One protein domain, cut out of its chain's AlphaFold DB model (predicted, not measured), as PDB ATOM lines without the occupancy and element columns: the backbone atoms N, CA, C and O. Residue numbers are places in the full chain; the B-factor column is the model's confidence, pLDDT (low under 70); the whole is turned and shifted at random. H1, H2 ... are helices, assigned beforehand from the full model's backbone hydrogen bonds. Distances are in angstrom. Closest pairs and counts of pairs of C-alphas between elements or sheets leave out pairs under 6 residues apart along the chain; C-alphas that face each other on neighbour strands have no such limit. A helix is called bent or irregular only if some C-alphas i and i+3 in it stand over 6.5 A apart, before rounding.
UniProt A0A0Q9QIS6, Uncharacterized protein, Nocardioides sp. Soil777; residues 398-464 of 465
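What this domain is: This is residues 398 to 464 of the 465 residues of an uncharacterized protein of Nocardioides sp. Soil777 (UniProt A0A0Q9QIS6). What shape does a first look give? A small helical hairpin, H1 and H2 side by side, is joined through the very short helix H3 and a loop to one long helix, H4, in a loose, flat arrangement with few contacts between its parts. The last part of H4 sticks out as an arm, with residues 450 to 464 standing free. What is it made of, and how large is it? The printed part has 67 residues with four named helices, in the order H1, H2, H3, H4, and no named strand, and its class is all helix. It is loose, with a radius of gyration of the C-alphas of 15.2 A, and it spans 43 by 38 by 15 A along its three main axes.

Where its parts are: Where are the two helices of the hairpin? H1 is residues 398 to 409, 16.5 A from first to last C-alpha, and C-alpha 398 is at (332.584, 413.049, 306.550). H2 is residues 413 to 424, 17.6 A from first to last C-alpha, and C-alpha 424 is at (342.562, 413.675, 307.306). Which helices come after them? H3 is residues 427 to 430, 5.1 A from first to last C-alpha. H4 is residues 438 to 463, 26 residues and the longest helix, and it runs 37.1 A from C-alpha 438 at (353.864, 407.465, 310.753) to C-alpha 463 at (334.357, 423.903, 283.855). Is any helix bent or irregular? No helix is bent, but H2 and H4 are only just irregular: C-alphas 414 and 417 are 6.6 A apart in H2, and C-alphas 440 and 443 are 6.7 A apart in H4.

How they stand to each other: How do H1 and H2 stand to each other? They touch and form a helical hairpin, running opposite ways at a shallow tilt of 17 degrees. Their closest C-alphas are those of Leu 399 and Ser 423, 5.6 A apart, and their centres are 10.3 A apart. What does H3 meet? H2 and H3 meet only through their link, residues 425 and 426. H3 and H4 only just touch, with 3 pairs of C-alphas within 8 A, the closest being those of Leu 429 and Leu 445 at 6.9 A, and H4 touches H3 with residues 445 to 449 alone. Which helices stay apart? H1 is apart from H3 and from H4. H2 and H4 are apart too, but only just, their closest C-alphas being 8.1 A from each other. What do the backbone N and O atoms show within the helices? In H1 every O i to N i+4 pair is within hydrogen-bond range, while in H2 it is 6 of 8 and in H4 20 of 22. H3 is too short for such a pair, and its one O i to N i+3 pair is within range.

The domain as a whole: How far does the printed part reach? The two C-alphas farthest apart are those of Ser 412 and Ala 462, at 43.8 A. Without the free stretches, residues 434 to 440 and 450 to 464, the body has 45 residues and spans 34 by 17 by 15 A. Is there a cut, and are the links long? The printed residues run from 398 to 464 without a gap. The links H1 to H2 and H2 to H3 are tight, and the link H3 to H4, with 7 residues, is short. Where is the model's confidence low? The mean pLDDT of the printed part is 70.7. Under 70 are 35 residues, namely residues 398 to 414, residue 423, residues 426 to 429 and residues 452 to 464.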
ATOM      1  N   THR A 398     332.355 414.262 305.745       53.38
ATOM      2  CA  THR A 398     332.584 413.049 306.550       53.38
ATOM      3  C   THR A 398     333.003 413.389 307.979       53.38
ATOM      4  O   THR A 398     332.499 412.787 308.929       53.38
ATOM      5  N   LEU A 399     333.853 414.409 308.146       59.53
ATOM      6  CA  LEU A 399     334.255 414.912 309.459       59.53
ATOM      7  C   LEU A 399     333.057 415.513 310.198       59.53
ATOM      8  O   LEU A 399     332.775 415.114 311.323       59.53
ATOM      9  N   ALA A 400     332.304 416.412 309.558       58.59
ATOM     10  CA  ALA A 400     331.129 417.040 310.154       58.59
ATOM     11  C   ALA A 400     330.064 416.008 310.557       58.59
ATOM     12  O   ALA A 400     329.496 416.100 311.645       58.59
ATOM     13  N   ARG A 401     329.814 414.993 309.720       62.16
ATOM     14  CA  ARG A 401     328.891 413.891 310.020       62.16
ATOM     15  C   ARG A 401     329.374 413.070 311.216       62.16
ATOM     16  O   ARG A 401     328.595 412.813 312.129       62.16
ATOM     17  N   SER A 402     330.660 412.725 311.246       61.88
ATOM     18  CA  SER A 402     331.252 411.947 312.339       61.88
ATOM     19  C   SER A 402     331.260 412.721 313.662       61.88
ATOM     20  O   SER A 402     330.922 412.162 314.701       61.88
ATOM     21  N   LEU A 403     331.549 414.026 313.634       66.00
ATOM     22  CA  LEU A 403     331.469 414.901 314.809       66.00
ATOM     23  C   LEU A 403     330.027 415.044 315.322       66.00
ATOM     24  O   LEU A 403     329.802 414.993 316.529       66.00
ATOM     25  N   ARG A 404     329.032 415.149 314.427       68.25
ATOM     26  CA  ARG A 404     327.611 415.115 314.821       68.25
ATOM     27  C   ARG A 404     327.234 413.786 315.474       68.25
ATOM     28  O   ARG A 404     326.488 413.796 316.447       68.25
ATOM     29  N   ALA A 405     327.739 412.659 314.968       63.78
ATOM     30  CA  ALA A 405     327.507 411.350 315.579       63.78
ATOM     31  C   ALA A 405     328.114 411.271 316.995       63.78
ATOM     32  O   ALA A 405     327.408 410.913 317.940       63.78
ATOM     33  N   ILE A 406     329.371 411.711 317.175       66.19
ATOM     34  CA  ILE A 406     330.022 411.828 318.496       66.19
ATOM     35  C   ILE A 406     329.152 412.649 319.452       66.19
ATOM     36  O   ILE A 406     328.854 412.186 320.552       66.19
ATOM     37  N   TRP A 407     328.690 413.824 319.019       67.88
ATOM     38  CA  TRP A 407     327.868 414.702 319.850       67.88
ATOM     39  C   TRP A 407     326.534 414.055 320.255       67.88
ATOM     40  O   TRP A 407     326.184 414.057 321.433       67.88
ATOM     41  N   ARG A 408     325.815 413.427 319.312       66.75
ATOM     42  CA  ARG A 408     324.504 412.799 319.574       66.75
ATOM     43  C   ARG A 408     324.571 411.612 320.525       66.75
ATOM     44  O   ARG A 408     323.739 411.487 321.415       66.75
ATOM     45  N   SER A 409     325.579 410.765 320.356       62.34
ATOM     46  CA  SER A 409     325.809 409.621 321.250       62.34
ATOM     47  C   SER A 409     326.373 409.999 322.620       62.34
ATOM     48  O   SER A 409     326.499 409.130 323.482       62.34
ATOM     49  N   ARG A 410     326.786 411.266 322.798       66.94
ATOM     50  CA  ARG A 410     327.610 411.726 323.925       66.94
ATOM     51  C   ARG A 410     328.870 410.870 324.113       66.94
ATOM     52  O   ARG A 410     329.253 410.550 325.235       66.94
ATOM     53  N   SER A 411     329.493 410.481 323.000       62.94
ATOM     54  CA  SER A 411     330.740 409.715 323.009       62.94
ATOM     55  C   SER A 411     331.865 410.482 323.693       62.94
ATOM     56  O   SER A 411     331.894 411.714 323.689       62.94
ATOM     57  N   SER A 412     332.826 409.736 324.236       67.50
ATOM     58  CA  SER A 412     334.009 410.303 324.880       67.50
ATOM     59  C   SER A 412     334.783 411.230 323.933       67.50
ATOM     60  O   SER A 412     334.972 410.924 322.752       67.50
ATOM     61  N   VAL A 413     335.323 412.329 324.476       66.44
ATOM     62  CA  VAL A 413     336.227 413.256 323.763       66.44
ATOM     63  C   VAL A 413     337.457 412.517 323.209       66.44
ATOM     64  O   VAL A 413     338.051 412.939 322.219       66.44
ATOM     65  N   THR A 414     337.788 411.354 323.775       67.88
ATOM     66  CA  THR A 414     338.860 410.469 323.297       67.88
ATOM     67  C   THR A 414     338.626 409.914 321.885       67.88
ATOM     68  O   THR A 414     339.578 409.456 321.258       67.88
ATOM     69  N   GLU A 415     337.403 409.977 321.342       75.75
ATOM     70  CA  GLU A 415     337.106 409.582 319.954       75.75
ATOM     71  C   GLU A 415     337.497 410.647 318.922       75.75
ATOM     72  O   GLU A 415     337.760 410.324 317.759       75.75
ATOM     73  N   VAL A 416     337.561 411.919 319.333       75.44
ATOM     74  CA  VAL A 416     337.783 413.055 318.427       75.44
ATOM     75  C   VAL A 416     339.112 412.939 317.672       75.44
ATOM     76  O   VAL A 416     339.085 413.046 316.444       75.44
ATOM     77  N   PRO A 417     340.263 412.638 318.312       79.88
ATOM     78  CA  PRO A 417     341.527 412.495 317.592       79.88
ATOM     79  C   PRO A 417     341.485 411.406 316.516       79.88
ATOM     80  O   PRO A 417     342.062 411.569 315.442       79.88
ATOM     81  N   ARG A 418     340.777 410.300 316.771       80.94
ATOM     82  CA  ARG A 418     340.639 409.190 315.820       80.94
ATOM     83  C   ARG A 418     339.788 409.588 314.615       80.94
ATOM     84  O   ARG A 418     340.194 409.315 313.491       80.94
ATOM     85  N   VAL A 419     338.664 410.267 314.845       73.50
ATOM     86  CA  VAL A 419     337.761 410.759 313.787       73.50
ATOM     87  C   VAL A 419     338.409 411.859 312.943       73.50
ATOM     88  O   VAL A 419     338.259 411.887 311.720       73.50
ATOM     89  N   VAL A 420     339.176 412.749 313.571       75.06
ATOM     90  CA  VAL A 420     339.992 413.735 312.853       75.06
ATOM     91  C   VAL A 420     341.060 413.021 312.023       75.06
ATOM     92  O   VAL A 420     341.220 413.319 310.841       75.06
ATOM     93  N   SER A 421     341.738 412.026 312.604       77.31
ATOM     94  CA  SER A 421     342.762 411.235 311.918       77.31
ATOM     95  C   SER A 421     342.207 410.502 310.690       77.31
ATOM     96  O   SER A 421     342.805 410.637 309.625       77.31
ATOM     97  N   SER A 422     341.062 409.814 310.791       72.19
ATOM     98  CA  SER A 422     340.426 409.136 309.645       72.19
ATOM     99  C   SER A 422     339.940 410.112 308.576       72.19
ATOM    100  O   SER A 422     340.005 409.825 307.386       72.19
ATOM    101  N   SER A 423     339.482 411.298 308.978       69.75
ATOM    102  CA  SER A 423     339.024 412.320 308.033       69.75
ATOM    103  C   SER A 423     340.181 412.957 307.258       69.75
ATOM    104  O   SER A 423     340.030 413.290 306.077       69.75
ATOM    105  N   LEU A 424     341.338 413.136 307.907       70.69
ATOM    106  CA  LEU A 424     342.562 413.675 307.306       70.69
ATOM    107  C   LEU A 424     343.310 412.641 306.459       70.69
ATOM    108  O   LEU A 424     343.881 412.996 305.427       70.69
ATOM    109  N   LEU A 425     343.281 411.375 306.864       73.31
ATOM    110  CA  LEU A 425     343.988 410.271 306.219       73.31
ATOM    111  C   LEU A 425     343.015 409.095 306.019       73.31
ATOM    112  O   LEU A 425     343.105 408.099 306.730       73.31
ATOM    113  N   PRO A 426     342.038 409.226 305.104       68.50
ATOM    114  CA  PRO A 426     341.046 408.184 304.854       68.50
ATOM    115  C   PRO A 426     341.681 406.959 304.194       68.50
ATOM    116  O   PRO A 426     342.698 407.082 303.512       68.50
ATOM    117  N   THR A 427     341.043 405.795 304.340       67.75
ATOM    118  CA  THR A 427     341.569 404.496 303.891       67.75
ATOM    119  C   THR A 427     342.042 404.512 302.436       67.75
ATOM    120  O   THR A 427     343.196 404.172 302.184       67.75
ATOM    121  N   TRP A 428     341.230 405.047 301.513       68.88
ATOM    122  CA  TRP A 428     341.561 405.172 300.083       68.88
ATOM    123  C   TRP A 428     342.837 405.978 299.800       68.88
ATOM    124  O   TRP A 428     343.491 405.787 298.782       68.88
ATOM    125  N   LEU A 429     343.207 406.911 300.684       68.38
ATOM    126  CA  LEU A 429     344.435 407.688 300.536       68.38
ATOM    127  C   LEU A 429     345.647 406.890 301.029       68.38
ATOM    128  O   LEU A 429     346.752 407.071 300.517       68.38
ATOM    129  N   THR A 430     345.433 406.050 302.043       76.12
ATOM    130  CA  THR A 430     346.475 405.313 302.765       76.12
ATOM    131  C   THR A 430     346.738 403.908 302.233       76.12
ATOM    132  O   THR A 430     347.742 403.328 302.623       76.12
ATOM    133  N   VAL A 431     345.860 403.362 301.386       74.88
ATOM    134  CA  VAL A 431     345.835 401.936 301.017       74.88
ATOM    135  C   VAL A 431     347.173 401.389 300.511       74.88
ATOM    136  O   VAL A 431     347.625 400.351 300.987       74.88
ATOM    137  N   ASP A 432     347.864 402.146 299.659       77.62
ATOM    138  CA  ASP A 432     349.141 401.732 299.059       77.62
ATOM    139  C   ASP A 432     350.369 402.035 299.934       77.62
ATOM    140  O   ASP A 432     351.506 401.792 299.526       77.62
ATOM    141  N   GLU A 433     350.189 402.629 301.118       86.56
ATOM    142  CA  GLU A 433     351.309 403.116 301.921       86.56
ATOM    143  C   GLU A 433     351.993 401.983 302.698       86.56
ATOM    144  O   GLU A 433     351.507 401.490 303.719       86.56
ATOM    145  N   GLN A 434     353.185 401.616 302.227       88.00
ATOM    146  CA  GLN A 434     353.986 400.518 302.772       88.00
ATOM    147  C   GLN A 434     354.930 400.942 303.903       88.00
ATOM    148  O   GLN A 434     355.548 400.087 304.539       88.00
ATOM    149  N   ALA A 435     355.077 402.242 304.182       89.44
ATOM    150  CA  ALA A 435     355.997 402.700 305.214       89.44
ATOM    151  C   ALA A 435     355.688 402.074 306.583       89.44
ATOM    152  O   ALA A 435     354.547 402.022 307.042       89.44
ATOM    153  N   ALA A 436     356.742 401.665 307.286       89.75
ATOM    154  CA  ALA A 436     356.620 401.061 308.606       89.75
ATOM    155  C   ALA A 436     356.303 402.077 309.718       89.75
ATOM    156  O   ALA A 436     356.016 401.662 310.835       89.75
ATOM    157  N   SER A 437     356.345 403.392 309.474       90.12
ATOM    158  CA  SER A 437     356.141 404.406 310.520       90.12
ATOM    159  C   SER A 437     355.317 405.606 310.051       90.12
ATOM    160  O   SER A 437     355.318 405.976 308.877       90.12
ATOM    161  N   ALA A 438     354.645 406.255 311.008       88.56
ATOM    162  CA  ALA A 438     353.864 407.465 310.753       88.56
ATOM    163  C   ALA A 438     354.739 408.619 310.242       88.56
ATOM    164  O   ALA A 438     354.311 409.372 309.375       88.56
ATOM    165  N   ALA A 439     355.968 408.732 310.756       90.44
ATOM    166  CA  ALA A 439     356.911 409.777 310.370       90.44
ATOM    167  C   ALA A 439     357.285 409.704 308.880       90.44
ATOM    168  O   ALA A 439     357.456 410.739 308.243       90.44
ATOM    169  N   ALA A 440     357.359 408.496 308.315       89.44
ATOM    170  CA  ALA A 440     357.622 408.294 306.893       89.44
ATOM    171  C   ALA A 440     356.351 408.408 306.027       89.44
ATOM    172  O   ALA A 440     356.402 408.984 304.941       89.44
ATOM    173  N   ALA A 441     355.216 407.892 306.511       88.88
ATOM    174  CA  ALA A 441     353.949 407.856 305.777       88.88
ATOM    175  C   ALA A 441     353.244 409.224 305.698       88.88
ATOM    176  O   ALA A 441     352.885 409.711 304.625       88.88
ATOM    177  N   VAL A 442     353.029 409.873 306.847       89.88
ATOM    178  CA  VAL A 442     352.109 411.016 306.973       89.88
ATOM    179  C   VAL A 442     352.509 412.214 306.099       89.88
ATOM    180  O   VAL A 442     351.631 412.728 305.402       89.88
ATOM    181  N   PRO A 443     353.786 412.652 306.036       90.62
ATOM    182  CA  PRO A 443     354.172 413.779 305.181       90.62
ATOM    183  C   PRO A 443     353.898 413.534 303.690       90.62
ATOM    184  O   PRO A 443     353.452 414.439 302.977       90.62
ATOM    185  N   ARG A 444     354.102 412.297 303.213       86.81
ATOM    186  CA  ARG A 444     353.843 411.907 301.817       86.81
ATOM    187  C   ARG A 444     352.352 411.925 301.511       86.81
ATOM    188  O   ARG A 444     351.936 412.482 300.497       86.81
ATOM    189  N   LEU A 445     351.545 411.379 302.417       84.75
ATOM    190  CA  LEU A 445     350.092 411.306 302.270       84.75
ATOM    191  C   LEU A 445     349.430 412.685 302.316       84.75
ATOM    192  O   LEU A 445     348.563 412.977 301.490       84.75
ATOM    193  N   LEU A 446     349.870 413.566 303.217       83.56
ATOM    194  CA  LEU A 446     349.410 414.957 303.248       83.56
ATOM    195  C   LEU A 446     349.789 415.695 301.960       83.56
ATOM    196  O   LEU A 446     348.959 416.408 301.397       83.56
ATOM    197  N   SER A 447     350.994 415.453 301.435       82.88
ATOM    198  CA  SER A 447     351.419 415.997 300.140       82.88
ATOM    199  C   SER A 447     350.558 415.474 298.980       82.88
ATOM    200  O   SER A 447     350.133 416.258 298.128       82.88
ATOM    201  N   ARG A 448     350.235 414.170 298.956       77.56
ATOM    202  CA  ARG A 448     349.329 413.546 297.968       77.56
ATOM    203  C   ARG A 448     347.941 414.183 298.036       77.56
ATOM    204  O   ARG A 448     347.402 414.589 297.008       77.56
ATOM    205  N   ARG A 449     347.396 414.355 299.244       75.62
ATOM    206  CA  ARG A 449     346.091 414.992 299.474       75.62
ATOM    207  C   ARG A 449     346.062 416.450 299.025       75.62
ATOM    208  O   ARG A 449     345.107 416.846 298.364       75.62
ATOM    209  N   ALA A 450     347.095 417.233 299.339       73.44
ATOM    210  CA  ALA A 450     347.197 418.624 298.905       73.44
ATOM    211  C   ALA A 450     347.155 418.733 297.372       73.44
ATOM    212  O   ALA A 450     346.340 419.477 296.835       73.44
ATOM    213  N   ARG A 451     347.933 417.901 296.661       72.88
ATOM    214  CA  ARG A 451     347.928 417.851 295.186       72.88
ATOM    215  C   ARG A 451     346.555 417.495 294.608       72.88
ATOM    216  O   ARG A 451     346.152 418.082 293.607       72.88
ATOM    217  N   LEU A 452     345.835 416.552 295.224       68.12
ATOM    218  CA  LEU A 452     344.477 416.181 294.804       68.12
ATOM    219  C   LEU A 452     343.491 417.347 294.961       68.12
ATOM    220  O   LEU A 452     342.708 417.608 294.049       68.12
ATOM    221  N   MET A 453     343.564 418.080 296.075       65.25
ATOM    222  CA  MET A 453     342.717 419.256 296.301       65.25
ATOM    223  C   MET A 453     343.017 420.367 295.291       65.25
ATOM    224  O   MET A 453     342.088 420.901 294.692       65.25
ATOM    225  N   THR A 454     344.294 420.663 295.028       66.75
ATOM    226  CA  THR A 454     344.689 421.666 294.025       66.75
ATOM    227  C   THR A 454     344.175 421.303 292.630       66.75
ATOM    228  O   THR A 454     343.602 422.149 291.950       66.75
ATOM    229  N   ARG A 455     344.292 420.030 292.218       64.25
ATOM    230  CA  ARG A 455     343.761 419.552 290.928       64.25
ATOM    231  C   ARG A 455     342.240 419.694 290.822       64.25
ATOM    232  O   ARG A 455     341.748 420.041 289.752       64.25
ATOM    233  N   ARG A 456     341.495 419.441 291.905       57.56
ATOM    234  CA  ARG A 456     340.030 419.620 291.933       57.56
ATOM    235  C   ARG A 456     339.622 421.084 291.782       57.56
ATOM    236  O   ARG A 456     338.706 421.366 291.020       57.56
ATOM    237  N   VAL A 457     340.312 422.001 292.464       56.06
ATOM    238  CA  VAL A 457     340.062 423.450 292.342       56.06
ATOM    239  C   VAL A 457     340.324 423.916 290.906       56.06
ATOM    240  O   VAL A 457     339.450 424.513 290.293       56.06
ATOM    241  N   MET A 458     341.460 423.520 290.322       52.62
ATOM    242  CA  MET A 458     341.806 423.883 288.942       52.62
ATOM    243  C   MET A 458     340.831 423.324 287.892       52.62
ATOM    244  O   MET A 458     340.573 423.982 286.891       52.62
ATOM    245  N   ARG A 459     340.274 422.122 288.101       49.50
ATOM    246  CA  ARG A 459     339.252 421.552 287.202       49.50
ATOM    247  C   ARG A 459     337.899 422.252 287.324       49.50
ATOM    248  O   ARG A 459     337.243 422.427 286.305       49.50
ATOM    249  N   ARG A 460     337.501 422.680 288.530       48.03
ATOM    250  CA  ARG A 460     336.267 423.460 288.731       48.03
ATOM    251  C   ARG A 460     336.317 424.805 288.010       48.03
ATOM    252  O   ARG A 460     335.335 425.156 287.369       48.03
ATOM    253  N   ASP A 461     337.462 425.483 288.044       44.41
ATOM    254  CA  ASP A 461     337.660 426.771 287.358       44.41
ATOM    255  C   ASP A 461     337.722 426.651 285.824       44.41
ATOM    256  O   ASP A 461     337.490 427.629 285.116       44.41
ATOM    257  N   ALA A 462     338.036 425.462 285.297       45.31
ATOM    258  CA  ALA A 462     338.020 425.178 283.863       45.31
ATOM    259  C   ALA A 462     336.623 424.791 283.341       45.31
ATOM    260  O   ALA A 462     336.349 424.984 282.166       45.31
ATOM    261  N   SER A 463     335.744 424.259 284.201       39.62
ATOM    262  CA  SER A 463     334.357 423.903 283.855       39.62
ATOM    263  C   SER A 463     333.357 425.062 283.964       39.62
ATOM    264  O   SER A 463     332.206 424.913 283.573       39.62
ATOM    265  N   THR A 464     333.771 426.201 284.526       43.31
ATOM    266  CA  THR A 464     332.965 427.428 284.667       43.31
ATOM    267  C   THR A 464     333.363 428.533 283.681       43.31
ATOM    268  O   THR A 464     332.930 429.674 283.849       43.31
TER     269      THR A 464